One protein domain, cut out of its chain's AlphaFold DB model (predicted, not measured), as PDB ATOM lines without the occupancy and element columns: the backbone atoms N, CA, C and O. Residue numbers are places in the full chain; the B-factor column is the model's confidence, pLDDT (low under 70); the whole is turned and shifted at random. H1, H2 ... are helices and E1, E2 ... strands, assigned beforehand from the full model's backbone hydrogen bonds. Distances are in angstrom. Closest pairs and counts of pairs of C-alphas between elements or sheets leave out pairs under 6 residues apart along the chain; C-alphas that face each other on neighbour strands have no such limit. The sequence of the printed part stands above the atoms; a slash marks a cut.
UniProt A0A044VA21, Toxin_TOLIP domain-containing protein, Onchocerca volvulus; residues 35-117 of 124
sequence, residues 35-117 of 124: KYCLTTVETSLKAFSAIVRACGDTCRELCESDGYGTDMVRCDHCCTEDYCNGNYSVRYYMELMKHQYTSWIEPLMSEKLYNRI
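Overview. This is residues 35 to 117 of the 124 residues of the protein "Toxin_TOLIP domain-containing protein" of Onchocerca volvulus (UniProt A0A044VA21). A twisted sheet of four antiparallel strands makes a wall, with one short helix, H1, crossing one of its faces, and a tail after H1 leads away to a second helix, H2, at the far end of the long axis. The sheet is well paired but H2 has no contact with it, and the tail adds to the length. The printed part has 83 residues with four named strands and then two named helices, in the order E1 E2 E3 E4 H1 H2; the sheet's order is E2 E1 E4 E3, and the class is mixed, helices and strands. The whole is only just loose, close to compact, with a radius of gyration of the C-alphas of 14.3 A, and elongated, spanning 46 by 26 by 17 A.

Arrangement. The inner strands are E1, residues 36 to 44, and E4, residues 72 to 79; they are antiparallel at 163 degrees, with N 39 and O 77 at 2.8 A, within hydrogen-bond range. The edge strand E2, residues 47 to 56, forms a hairpin with E1, with N 40 and O 52 at 2.8 A. The other edge strand, E3, residues 63 to 66, forms a hairpin with E4, antiparallel at 154 degrees, with N 66 and O 72 at 2.8 A. H1, residues 90 to 97, is on the sheet at a height of 9.2 A. It lies only just over E1 and E4, with 3 of its C-alphas falling on each, and runs across the strands, at 85 degrees to E1 on the local plane. The closest C-alphas of E4 and H1 are those of Cys 75 and Met 97, 6.3 A apart. H2, residues 109 to 117, is not on the sheet and is apart from H1. In H1 and H2 every O i to N i+4 pair is within hydrogen-bond range.

Along the chain. E1 begins at C-alpha 36, (125.894, 135.815, 89.500), and is 25.6 A long; E2 is 25.4 A long and E4 23.6 A. E3 is the shortest strand, with 4 residues. H1 begins at C-alpha 90, (119.304, 115.915, 84.302). H2 is 12.6 A long and ends at C-alpha 117, (114.201, 125.592, 124.458).

Size, cuts and confidence. The two C-alphas farthest apart are those of Asp 82 and Ile 117, at 46.3 A. The printed part has no cut. The link from H1 to H2, 11 residues, is long; those from E1 to E2 and from E3 to E4 are tight. The mean pLDDT of the printed part is 81.8, and residues 66 to 70 and 101 to 108 are under 70.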
ATOM      1  N   LYS A  35     125.980 140.023  89.595       93.43
ATOM      2  CA  LYS A  35     127.302 139.374  89.630       93.43
ATOM      3  C   LYS A  35     127.258 137.858  89.443       93.43
ATOM      4  O   LYS A  35     128.314 137.242  89.326       93.43
ATOM      5  N   TYR A  36     126.069 137.261  89.481       94.77
ATOM      6  CA  TYR A  36     125.894 135.815  89.500       94.77
ATOM      7  C   TYR A  36     124.954 135.359  88.386       94.77
ATOM      8  O   TYR A  36     123.907 135.956  88.153       94.77
ATOM      9  N   CYS A  37     125.295 134.249  87.747       93.17
ATOM     10  CA  CYS A  37     124.363 133.414  87.008       93.17
ATOM     11  C   CYS A  37     123.730 132.420  87.988       93.17
ATOM     12  O   CYS A  37     124.436 131.666  88.654       93.17
ATOM     13  N   LEU A  38     122.403 132.407  88.065       93.34
ATOM     14  CA  LEU A  38     121.613 131.565  88.959       93.34
ATOM     15  C   LEU A  38     120.962 130.417  88.182       93.34
ATOM     16  O   LEU A  38     120.495 130.605  87.053       93.34
ATOM     17  N   THR A  39     120.906 129.238  88.798       91.72
ATOM     18  CA  THR A  39     120.020 128.130  88.421       91.72
ATOM     19  C   THR A  39     119.168 127.764  89.621       91.72
ATOM     20  O   THR A  39     119.713 127.354  90.637       91.72
ATOM     21  N   THR A  40     117.855 127.850  89.477       90.24
ATOM     22  CA  THR A  40     116.885 127.404  90.472       90.24
ATOM     23  C   THR A  40     116.223 126.140  89.957       90.24
ATOM     24  O   THR A  40     115.614 126.156  88.886       90.24
ATOM     25  N   VAL A  41     116.343 125.048  90.702       89.49
ATOM     26  CA  VAL A  41     115.637 123.793  90.444       89.49
ATOM     27  C   VAL A  41     114.553 123.641  91.492       89.49
ATOM     28  O   VAL A  41     114.829 123.666  92.688       89.49
ATOM     29  N   GLU A  42     113.321 123.479  91.034       87.78
ATOM     30  CA  GLU A  42     112.164 123.249  91.881       87.78
ATOM     31  C   GLU A  42     111.635 121.840  91.638       87.78
ATOM     32  O   GLU A  42     111.504 121.378  90.496       87.78
ATOM     33  N   THR A  43     111.316 121.156  92.729       84.01
ATOM     34  CA  THR A  43     110.597 119.888  92.696       84.01
ATOM     35  C   THR A  43     109.353 119.977  93.559       84.01
ATOM     36  O   THR A  43     109.334 120.692  94.554       84.01
ATOM     37  N   SER A  44     108.316 119.241  93.176       82.27
ATOM     38  CA  SER A  44     107.105 119.034  93.961       82.27
ATOM     39  C   SER A  44     106.836 117.539  94.022       82.27
ATOM     40  O   SER A  44     106.856 116.866  92.989       82.27
ATOM     41  N   LEU A  45     106.642 116.995  95.226       78.00
ATOM     42  CA  LEU A  45     106.430 115.557  95.443       78.00
ATOM     43  C   LEU A  45     107.546 114.694  94.818       78.00
ATOM     44  O   LEU A  45     107.283 113.646  94.230       78.00
ATOM     45  N   LYS A  46     108.803 115.150  94.936       75.73
ATOM     46  CA  LYS A  46     110.009 114.512  94.363       75.73
ATOM     47  C   LYS A  46     110.042 114.436  92.828       75.73
ATOM     48  O   LYS A  46     110.865 113.709  92.275       75.73
ATOM     49  N   ALA A  47     109.191 115.188  92.134       81.15
ATOM     50  CA  ALA A  47     109.226 115.341  90.683       81.15
ATOM     51  C   ALA A  47     109.645 116.767  90.306       81.15
ATOM     52  O   ALA A  47     109.234 117.720  90.964       81.15
ATOM     53  N   PHE A  48     110.440 116.931  89.245       83.66
ATOM     54  CA  PHE A  48     110.804 118.255  88.732       83.66
ATOM     55  C   PHE A  48     109.550 119.045  88.342       83.66
ATOM     56  O   PHE A  48     108.752 118.580  87.528       83.66
ATOM     57  N   SER A  49     109.388 120.237  88.914       85.52
ATOM     58  CA  SER A  49     108.274 121.144  88.620       85.52
ATOM     59  C   SER A  49     108.715 122.333  87.775       85.52
ATOM     60  O   SER A  49     107.981 122.744  86.878       85.52
ATOM     61  N   ALA A  50     109.913 122.871  88.024       87.31
ATOM     62  CA  ALA A  50     110.462 123.978  87.251       87.31
ATOM     63  C   ALA A  50     111.991 124.019  87.316       87.31
ATOM     64  O   ALA A  50     112.604 123.634  88.308       87.31
ATOM     65  N   ILE A  51     112.610 124.529  86.250       88.19
ATOM     66  CA  ILE A  51     114.023 124.902  86.244       88.19
ATOM     67  C   ILE A  51     114.128 126.307  85.664       88.19
ATOM     68  O   ILE A  51     113.793 126.534  84.500       88.19
ATOM     69  N   VAL A  52     114.615 127.247  86.466       88.92
ATOM     70  CA  VAL A  52     114.745 128.658  86.096       88.92
ATOM     71  C   VAL A  52     116.216 129.037  86.062       88.92
ATOM     72  O   VAL A  52     117.004 128.619  86.906       88.92
ATOM     73  N   ARG A  53     116.602 129.840  85.071       89.18
ATOM     74  CA  ARG A  53     117.937 130.431  84.980       89.18
ATOM     75  C   ARG A  53     117.826 131.927  84.823       89.18
ATOM     76  O   ARG A  53     117.031 132.400  84.013       89.18
ATOM     77  N   ALA A  54     118.630 132.653  85.580       91.77
ATOM     78  CA  ALA A  54     118.598 134.105  85.591       91.77
ATOM     79  C   ALA A  54     119.968 134.677  85.951       91.77
ATOM     80  O   ALA A  54     120.867 133.955  86.374       91.77
ATOM     81  N   CYS A  55     120.104 135.984  85.792       93.35
ATOM     82  CA  CYS A  55     121.160 136.752  86.430       93.35
ATOM     83  C   CYS A  55     120.666 137.203  87.816       93.35
ATOM     84  O   CYS A  55     119.468 137.422  87.998       93.35
ATOM     85  N   GLY A  56     121.569 137.329  88.784       92.99
ATOM     86  CA  GLY A  56     121.262 137.750  90.147       92.99
ATOM     87  C   GLY A  56     122.343 138.653  90.727       92.99
ATOM     88  O   GLY A  56     123.532 138.498  90.449       92.99
ATOM     89  N   ASP A  57     121.931 139.617  91.545       93.63
ATOM     90  CA  ASP A  57     122.810 140.489  92.334       93.63
ATOM     91  C   ASP A  57     123.351 139.788  93.589       93.63
ATOM     92  O   ASP A  57     124.453 140.068  94.065       93.63
ATOM     93  N   THR A  58     122.573 138.836  94.091       92.38
ATOM     94  CA  THR A  58     122.844 138.024  95.263       92.38
ATOM     95  C   THR A  58     122.800 136.550  94.896       92.38
ATOM     96  O   THR A  58     122.077 136.125  93.998       92.38
ATOM     97  N   CYS A  59     123.599 135.767  95.610       88.61
ATOM     98  CA  CYS A  59     123.588 134.322  95.527       88.61
ATOM     99  C   CYS A  59     123.233 133.762  96.901       88.61
ATOM    100  O   CYS A  59     123.861 134.119  97.902       88.61
ATOM    101  N   ARG A  60     122.226 132.893  96.947       83.64
ATOM    102  CA  ARG A  60     121.900 132.088  98.119       83.64
ATOM    103  C   ARG A  60     121.800 130.650  97.653       83.64
ATOM    104  O   ARG A  60     120.782 130.277  97.095       83.64
ATOM    105  N   GLU A  61     122.854 129.871  97.860       81.09
ATOM    106  CA  GLU A  61     122.849 128.432  97.567       81.09
ATOM    107  C   GLU A  61     122.086 127.692  98.667       81.09
ATOM    108  O   GLU A  61     122.656 127.009  99.516       81.09
ATOM    109  N   LEU A  62     120.778 127.933  98.713       81.58
ATOM    110  CA  LEU A  62     119.850 127.249  99.599       81.58
ATOM    111  C   LEU A  62     119.207 126.105  98.820       81.58
ATOM    112  O   LEU A  62     118.877 126.248  97.644       81.58
ATOM    113  N   CYS A  63     119.057 124.968  99.488       83.31
ATOM    114  CA  CYS A  63     118.399 123.779  98.963       83.31
ATOM    115  C   CYS A  63     117.448 123.279 100.048       83.31
ATOM    116  O   CYS A  63     117.743 122.342 100.791       83.31
ATOM    117  N   GLU A  64     116.350 124.011 100.207       77.67
ATOM    118  CA  GLU A  64     115.410 123.852 101.313       77.67
ATOM    119  C   GLU A  64     114.066 123.340 100.803       77.67
ATOM    120  O   GLU A  64     113.640 123.629  99.678       77.67
ATOM    121  N   SER A  65     113.412 122.538 101.642       73.81
ATOM    122  CA  SER A  65     112.034 122.134 101.417       73.81
ATOM    123  C   SER A  65     111.071 123.114 102.075       73.81
ATOM    124  O   SER A  65     111.064 123.253 103.296       73.81
ATOM    125  N   ASP A  66     110.216 123.726 101.262       69.37
ATOM    126  CA  ASP A  66     109.091 124.539 101.702       69.37
ATOM    127  C   ASP A  66     107.785 123.747 101.534       69.37
ATOM    128  O   ASP A  66     107.510 123.185 100.476       69.37
ATOM    129  N   GLY A  67     106.935 123.726 102.565       63.18
ATOM    130  CA  GLY A  67     105.551 123.248 102.443       63.18
ATOM    131  C   GLY A  67     105.100 122.267 103.523       63.18
ATOM    132  O   GLY A  67     105.838 121.389 103.941       63.18
ATOM    133  N   TYR A  68     103.844 122.398 103.956       57.22
ATOM    134  CA  TYR A  68     103.192 121.472 104.885       57.22
ATOM    135  C   TYR A  68     102.388 120.434 104.089       57.22
ATOM    136  O   TYR A  68     101.318 120.744 103.568       57.22
ATOM    137  N   GLY A  69     102.892 119.200 103.983       60.43
ATOM    138  CA  GLY A  69     102.186 118.078 103.341       60.43
ATOM    139  C   GLY A  69     102.307 117.996 101.812       60.43
ATOM    140  O   GLY A  69     101.893 117.001 101.221       60.43
ATOM    141  N   THR A  70     102.918 118.994 101.172       65.94
ATOM    142  CA  THR A  70     103.438 118.904  99.803       65.94
ATOM    143  C   THR A  70     104.909 119.280  99.844       65.94
ATOM    144  O   THR A  70     105.215 120.454 100.041       65.94
ATOM    145  N   ASP A  71     105.797 118.298  99.680       72.87
ATOM    146  CA  ASP A  71     107.243 118.522  99.639       72.87
ATOM    147  C   ASP A  71     107.575 119.327  98.376       72.87
ATOM    148  O   ASP A  71     107.756 118.747  97.299       72.87
ATOM    149  N   MET A  72     107.591 120.657  98.483       82.67
ATOM    150  CA  MET A  72     108.234 121.498  97.485       82.67
ATOM    151  C   MET A  72     109.671 121.695  97.927       82.67
ATOM    152  O   MET A  72     109.937 121.951  99.098       82.67
ATOM    153  N   VAL A  73     110.614 121.521  97.014       84.70
ATOM    154  CA  VAL A  73     112.034 121.723  97.295       84.70
ATOM    155  C   VAL A  73     112.577 122.657  96.247       84.70
ATOM    156  O   VAL A  73     112.374 122.418  95.054       84.70
ATOM    157  N   ARG A  74     113.273 123.694  96.699       88.31
ATOM    158  CA  ARG A  74     113.917 124.679  95.843       88.31
ATOM    159  C   ARG A  74     115.409 124.667  96.119       88.31
ATOM    160  O   ARG A  74     115.825 124.936  97.243       88.31
ATOM    161  N   CYS A  75     116.193 124.381  95.087       89.46
ATOM    162  CA  CYS A  75     117.645 124.353  95.156       89.46
ATOM    163  C   CYS A  75     118.249 125.347  94.177       89.46
ATOM    164  O   CYS A  75     118.041 125.255  92.965       89.46
ATOM    165  N   ASP A  76     119.003 126.289  94.727       91.49
ATOM    166  CA  ASP A  76     119.678 127.345  93.992       91.49
ATOM    167  C   ASP A  76     121.175 127.011  93.862       91.49
ATOM    168  O   ASP A  76     121.838 126.661  94.836       91.49
ATOM    169  N   HIS A  77     121.716 127.125  92.650       92.16
ATOM    170  CA  HIS A  77     123.150 127.053  92.364       92.16
ATOM    171  C   HIS A  77     123.589 128.321  91.644       92.16
ATOM    172  O   HIS A  77     122.927 128.760  90.693       92.16
ATOM    173  N   CYS A  78     124.715 128.888  92.063       93.49
ATOM    174  CA  CYS A  78     125.230 130.123  91.502       93.49
ATOM    175  C   CYS A  78     126.629 129.942  90.933       93.49
ATOM    176  O   CYS A  78     127.440 129.167  91.423       93.49
ATOM    177  N   CYS A  79     126.961 130.754  89.943       93.80
ATOM    178  CA  CYS A  79     128.321 130.853  89.438       93.80
ATOM    179  C   CYS A  79     128.566 132.259  88.874       93.80
ATOM    180  O   CYS A  79     127.623 133.015  88.646       93.80
ATOM    181  N   THR A  80     129.827 132.653  88.721       93.62
ATOM    182  CA  THR A  80     130.221 134.040  88.398       93.62
ATOM    183  C   THR A  80     130.756 134.218  86.982       93.62
ATOM    184  O   THR A  80     130.919 135.348  86.531       93.62
ATOM    185  N   GLU A  81     131.044 133.125  86.279       92.24
ATOM    186  CA  GLU A  81     131.540 133.165  84.903       92.24
ATOM    187  C   GLU A  81     130.392 133.352  83.902       92.24
ATOM    188  O   GLU A  81     129.259 132.923  84.131       92.24
ATOM    189  N   ASP A  82     130.682 133.969  82.758       89.74
ATOM    190  CA  ASP A  82     129.674 134.172  81.722       89.74
ATOM    191  C   ASP A  82     129.101 132.830  81.253       89.74
ATOM    192  O   ASP A  82     129.828 131.925  80.840       89.74
ATOM    193  N   TYR A  83     127.769 132.709  81.291       87.80
ATOM    194  CA  TYR A  83     127.041 131.524  80.824       87.80
ATOM    195  C   TYR A  83     127.400 130.211  81.559       87.80
ATOM    196  O   TYR A  83     127.126 129.110  81.077       87.80
ATOM    197  N   CYS A  84     127.958 130.294  82.768       91.05
ATOM    198  CA  CYS A  84     128.339 129.122  83.562       91.05
ATOM    199  C   CYS A  84     127.154 128.228  83.976       91.05
ATOM    200  O   CYS A  84     127.315 127.025  84.170       91.05
ATOM    201  N   ASN A  85     125.936 128.776  84.041       89.36
ATOM    202  CA  ASN A  85     124.703 128.024  84.293       89.36
ATOM    203  C   ASN A  85     124.135 127.324  83.038       89.36
ATOM    204  O   ASN A  85     123.005 126.833  83.054       89.36
ATOM    205  N   GLY A  86     124.904 127.241  81.948       86.17
ATOM    206  CA  GLY A  86     124.522 126.608  80.681       86.17
ATOM    207  C   GLY A  86     124.481 125.072  80.688       86.17
ATOM    208  O   GLY A  86     124.393 124.471  79.618       86.17
ATOM    209  N   ASN A  87     124.567 124.412  81.846       83.40
ATOM    210  CA  ASN A  87     124.405 122.960  81.951       83.40
ATOM    211  C   ASN A  87     122.921 122.600  82.106       83.40
ATOM    212  O   ASN A  87     122.293 122.996  83.086       83.40
ATOM    213  N   TYR A  88     122.361 121.871  81.135       80.53
ATOM    214  CA  TYR A  88     120.950 121.454  81.087       80.53
ATOM    215  C   TYR A  88     120.740 119.957  81.346       80.53
ATOM    216  O   TYR A  88     119.623 119.481  81.187       80.53
ATOM    217  N   SER A  89     121.790 119.219  81.720       82.43
ATOM    218  CA  SER A  89     121.686 117.774  81.954       82.43
ATOM    219  C   SER A  89     120.848 117.461  83.193       82.43
ATOM    220  O   SER A  89     120.980 118.120  84.230       82.43
ATOM    221  N   VAL A  90     120.046 116.396  83.127       78.90
ATOM    222  CA  VAL A  90     119.304 115.915  84.302       78.90
ATOM    223  C   VAL A  90     120.263 115.508  85.413       78.90
ATOM    224  O   VAL A  90     119.999 115.792  86.580       78.90
ATOM    225  N   ARG A  91     121.413 114.920  85.064       83.20
ATOM    226  CA  ARG A  91     122.461 114.566  86.030       83.20
ATOM    227  C   ARG A  91     122.876 115.759  86.888       83.20
ATOM    228  O   ARG A  91     122.949 115.624  88.105       83.20
ATOM    229  N   TYR A  92     123.110 116.920  86.277       85.05
ATOM    230  CA  TYR A  92     123.455 118.136  87.012       85.05
ATOM    231  C   TYR A  92     122.348 118.549  87.992       85.05
ATOM    232  O   TYR A  92     122.637 118.818  89.156       85.05
ATOM    233  N   TYR A  93     121.080 118.518  87.569       85.83
ATOM    234  CA  TYR A  93     119.965 118.829  88.469       85.83
ATOM    235  C   TYR A  93     119.820 117.814  89.597       85.83
ATOM    236  O   TYR A  93     119.572 118.199  90.733       85.83
ATOM    237  N   MET A  94     120.007 116.523  89.313       84.55
ATOM    238  CA  MET A  94     119.971 115.486  90.340       84.55
ATOM    239  C   MET A  94     121.077 115.680  91.378       84.55
ATOM    240  O   MET A  94     120.797 115.553  92.565       84.55
ATOM    241  N   GLU A  95     122.307 116.013  90.970       87.33
ATOM    242  CA  GLU A  95     123.391 116.326  91.916       87.33
ATOM    243  C   GLU A  95     123.068 117.553  92.776       87.33
ATOM    244  O   GLU A  95     123.294 117.528  93.986       87.33
ATOM    245  N   LEU A  96     122.483 118.602  92.188       86.43
ATOM    246  CA  LEU A  96     122.044 119.772  92.947       86.43
ATOM    247  C   LEU A  96     120.985 119.387  93.995       86.43
ATOM    248  O   LEU A  96     121.140 119.693  95.175       86.43
ATOM    249  N   MET A  97     119.972 118.620  93.589       83.54
ATOM    250  CA  MET A  97     118.879 118.176  94.459       83.54
ATOM    251  C   MET A  97     119.303 117.172  95.540       83.54
ATOM    252  O   MET A  97     118.598 117.025  96.535       83.54
ATOM    253  N   LYS A  98     120.444 116.478  95.410       83.21
ATOM    254  CA  LYS A  98     120.960 115.602  96.483       83.21
ATOM    255  C   LYS A  98     121.285 116.363  97.767       83.21
ATOM    256  O   LYS A  98     121.278 115.757  98.833       83.21
ATOM    257  N   HIS A  99     121.558 117.662  97.663       77.30
ATOM    258  CA  HIS A  99     121.838 118.530  98.805       77.30
ATOM    259  C   HIS A  99     120.562 119.010  99.511       77.30
ATOM    260  O   HIS A  99     120.658 119.810 100.438       77.30
ATOM    261  N   GLN A 100     119.382 118.542  99.082       75.17
ATOM    262  CA  GLN A 100     118.113 118.946  99.670       75.17
ATOM    263  C   GLN A 100     118.063 118.623 101.155       75.17
ATOM    264  O   GLN A 100     118.314 117.494 101.588       75.17
ATOM    265  N   TYR A 101     117.680 119.630 101.922       65.62
ATOM    266  CA  TYR A 101     117.383 119.489 103.325       65.62
ATOM    267  C   TYR A 101     115.867 119.494 103.524       65.62
ATOM    268  O   TYR A 101     115.193 120.482 103.230       65.62
ATOM    269  N   THR A 102     115.320 118.391 104.031       62.24
ATOM    270  CA  THR A 102     113.908 118.302 104.415       62.24
ATOM    271  C   THR A 102     113.780 118.484 105.926       62.24
ATOM    272  O   THR A 102     113.996 117.552 106.704       62.24
ATOM    273  N   SER A 103     113.385 119.686 106.355       54.86
ATOM    274  CA  SER A 103     113.145 120.011 107.774       54.86
ATOM    275  C   SER A 103     112.073 119.129 108.424       54.86
ATOM    276  O   SER A 103     112.080 118.925 109.636       54.86
ATOM    277  N   TRP A 104     111.187 118.548 107.612       55.45
ATOM    278  CA  TRP A 104     110.112 117.664 108.056       55.45
ATOM    279  C   TRP A 104     110.576 116.293 108.542       55.45
ATOM    280  O   TRP A 104     109.888 115.684 109.353       55.45
ATOM    281  N   ILE A 105     111.715 115.798 108.046       62.07
ATOM    282  CA  ILE A 105     112.239 114.480 108.435       62.07
ATOM    283  C   ILE A 105     113.268 114.647 109.552       62.07
ATOM    284  O   ILE A 105     113.261 113.898 110.528       62.07
ATOM    285  N   GLU A 106     114.129 115.661 109.439       64.42
ATOM    286  CA  GLU A 106     115.094 116.009 110.472       64.42
ATOM    287  C   GLU A 106     115.131 117.531 110.679       64.42
ATOM    288  O   GLU A 106     115.361 118.268 109.723       64.42
ATOM    289  N   PRO A 107     114.979 118.045 111.912       63.83
ATOM    290  CA  PRO A 107     115.097 119.479 112.172       63.83
ATOM    291  C   PRO A 107     116.553 119.955 112.074       63.83
ATOM    292  O   PRO A 107     117.475 119.242 112.508       63.83
ATOM    293  N   LEU A 108     116.761 121.170 111.546       66.34
ATOM    294  CA  LEU A 108     118.079 121.817 111.458       66.34
ATOM    295  C   LEU A 108     118.711 121.912 112.849       66.34
ATOM    296  O   LEU A 108     118.024 121.902 113.868       66.34
ATOM    297  N   MET A 109     120.034 122.056 112.941       71.84
ATOM    298  CA  MET A 109     120.691 122.208 114.251       71.84
ATOM    299  C   MET A 109     120.157 123.411 115.051       71.84
ATOM    300  O   MET A 109     120.000 123.317 116.270       71.84
ATOM    301  N   SER A 110     119.829 124.511 114.370       72.67
ATOM    302  CA  SER A 110     119.167 125.686 114.950       72.67
ATOM    303  C   SER A 110     117.745 125.376 115.429       72.67
ATOM    304  O   SER A 110     117.379 125.751 116.542       72.67
ATOM    305  N   GLU A 111     116.965 124.635 114.640       72.85
ATOM    306  CA  GLU A 111     115.606 124.205 114.986       72.85
ATOM    307  C   GLU A 111     115.605 123.204 116.143       72.85
ATOM    308  O   GLU A 111     114.803 123.329 117.059       72.85
ATOM    309  N   LYS A 112     116.552 122.258 116.183       77.15
ATOM    310  CA  LYS A 112     116.761 121.335 117.311       77.15
ATOM    311  C   LYS A 112     116.983 122.100 118.612       77.15
ATOM    312  O   LYS A 112     116.414 121.734 119.641       77.15
ATOM    313  N   LEU A 113     117.802 123.153 118.578       81.98
ATOM    314  CA  LEU A 113     118.049 124.007 119.738       81.98
ATOM    315  C   LEU A 113     116.787 124.784 120.137       81.98
ATOM    316  O   LEU A 113     116.409 124.768 121.308       81.98
ATOM    317  N   TYR A 114     116.109 125.403 119.169       81.86
ATOM    318  CA  TYR A 114     114.860 126.130 119.393       81.86
ATOM    319  C   TYR A 114     113.756 125.227 119.967       81.86
ATOM    320  O   TYR A 114     113.114 125.588 120.952       81.86
ATOM    321  N   ASN A 115     113.581 124.026 119.419       79.21
ATOM    322  CA  ASN A 115     112.588 123.044 119.856       79.21
ATOM    323  C   ASN A 115     112.863 122.559 121.282       79.21
ATOM    324  O   ASN A 115     111.932 122.440 122.076       79.21
ATOM    325  N   ARG A 116     114.141 122.357 121.647       82.59
ATOM    326  CA  ARG A 116     114.543 122.039 123.030       82.59
ATOM    327  C   ARG A 116     114.226 123.168 124.004       82.59
ATOM    328  O   ARG A 116     113.753 122.892 125.100       82.59
ATOM    329  N   ILE A 117     114.481 124.418 123.617       89.49
ATOM    330  CA  ILE A 117     114.201 125.592 124.458       89.49
ATOM    331  C   ILE A 117     112.689 125.768 124.663       89.49
ATOM    332  O   ILE A 117     112.256 126.093 125.765       89.49
TER     333      ILE A 117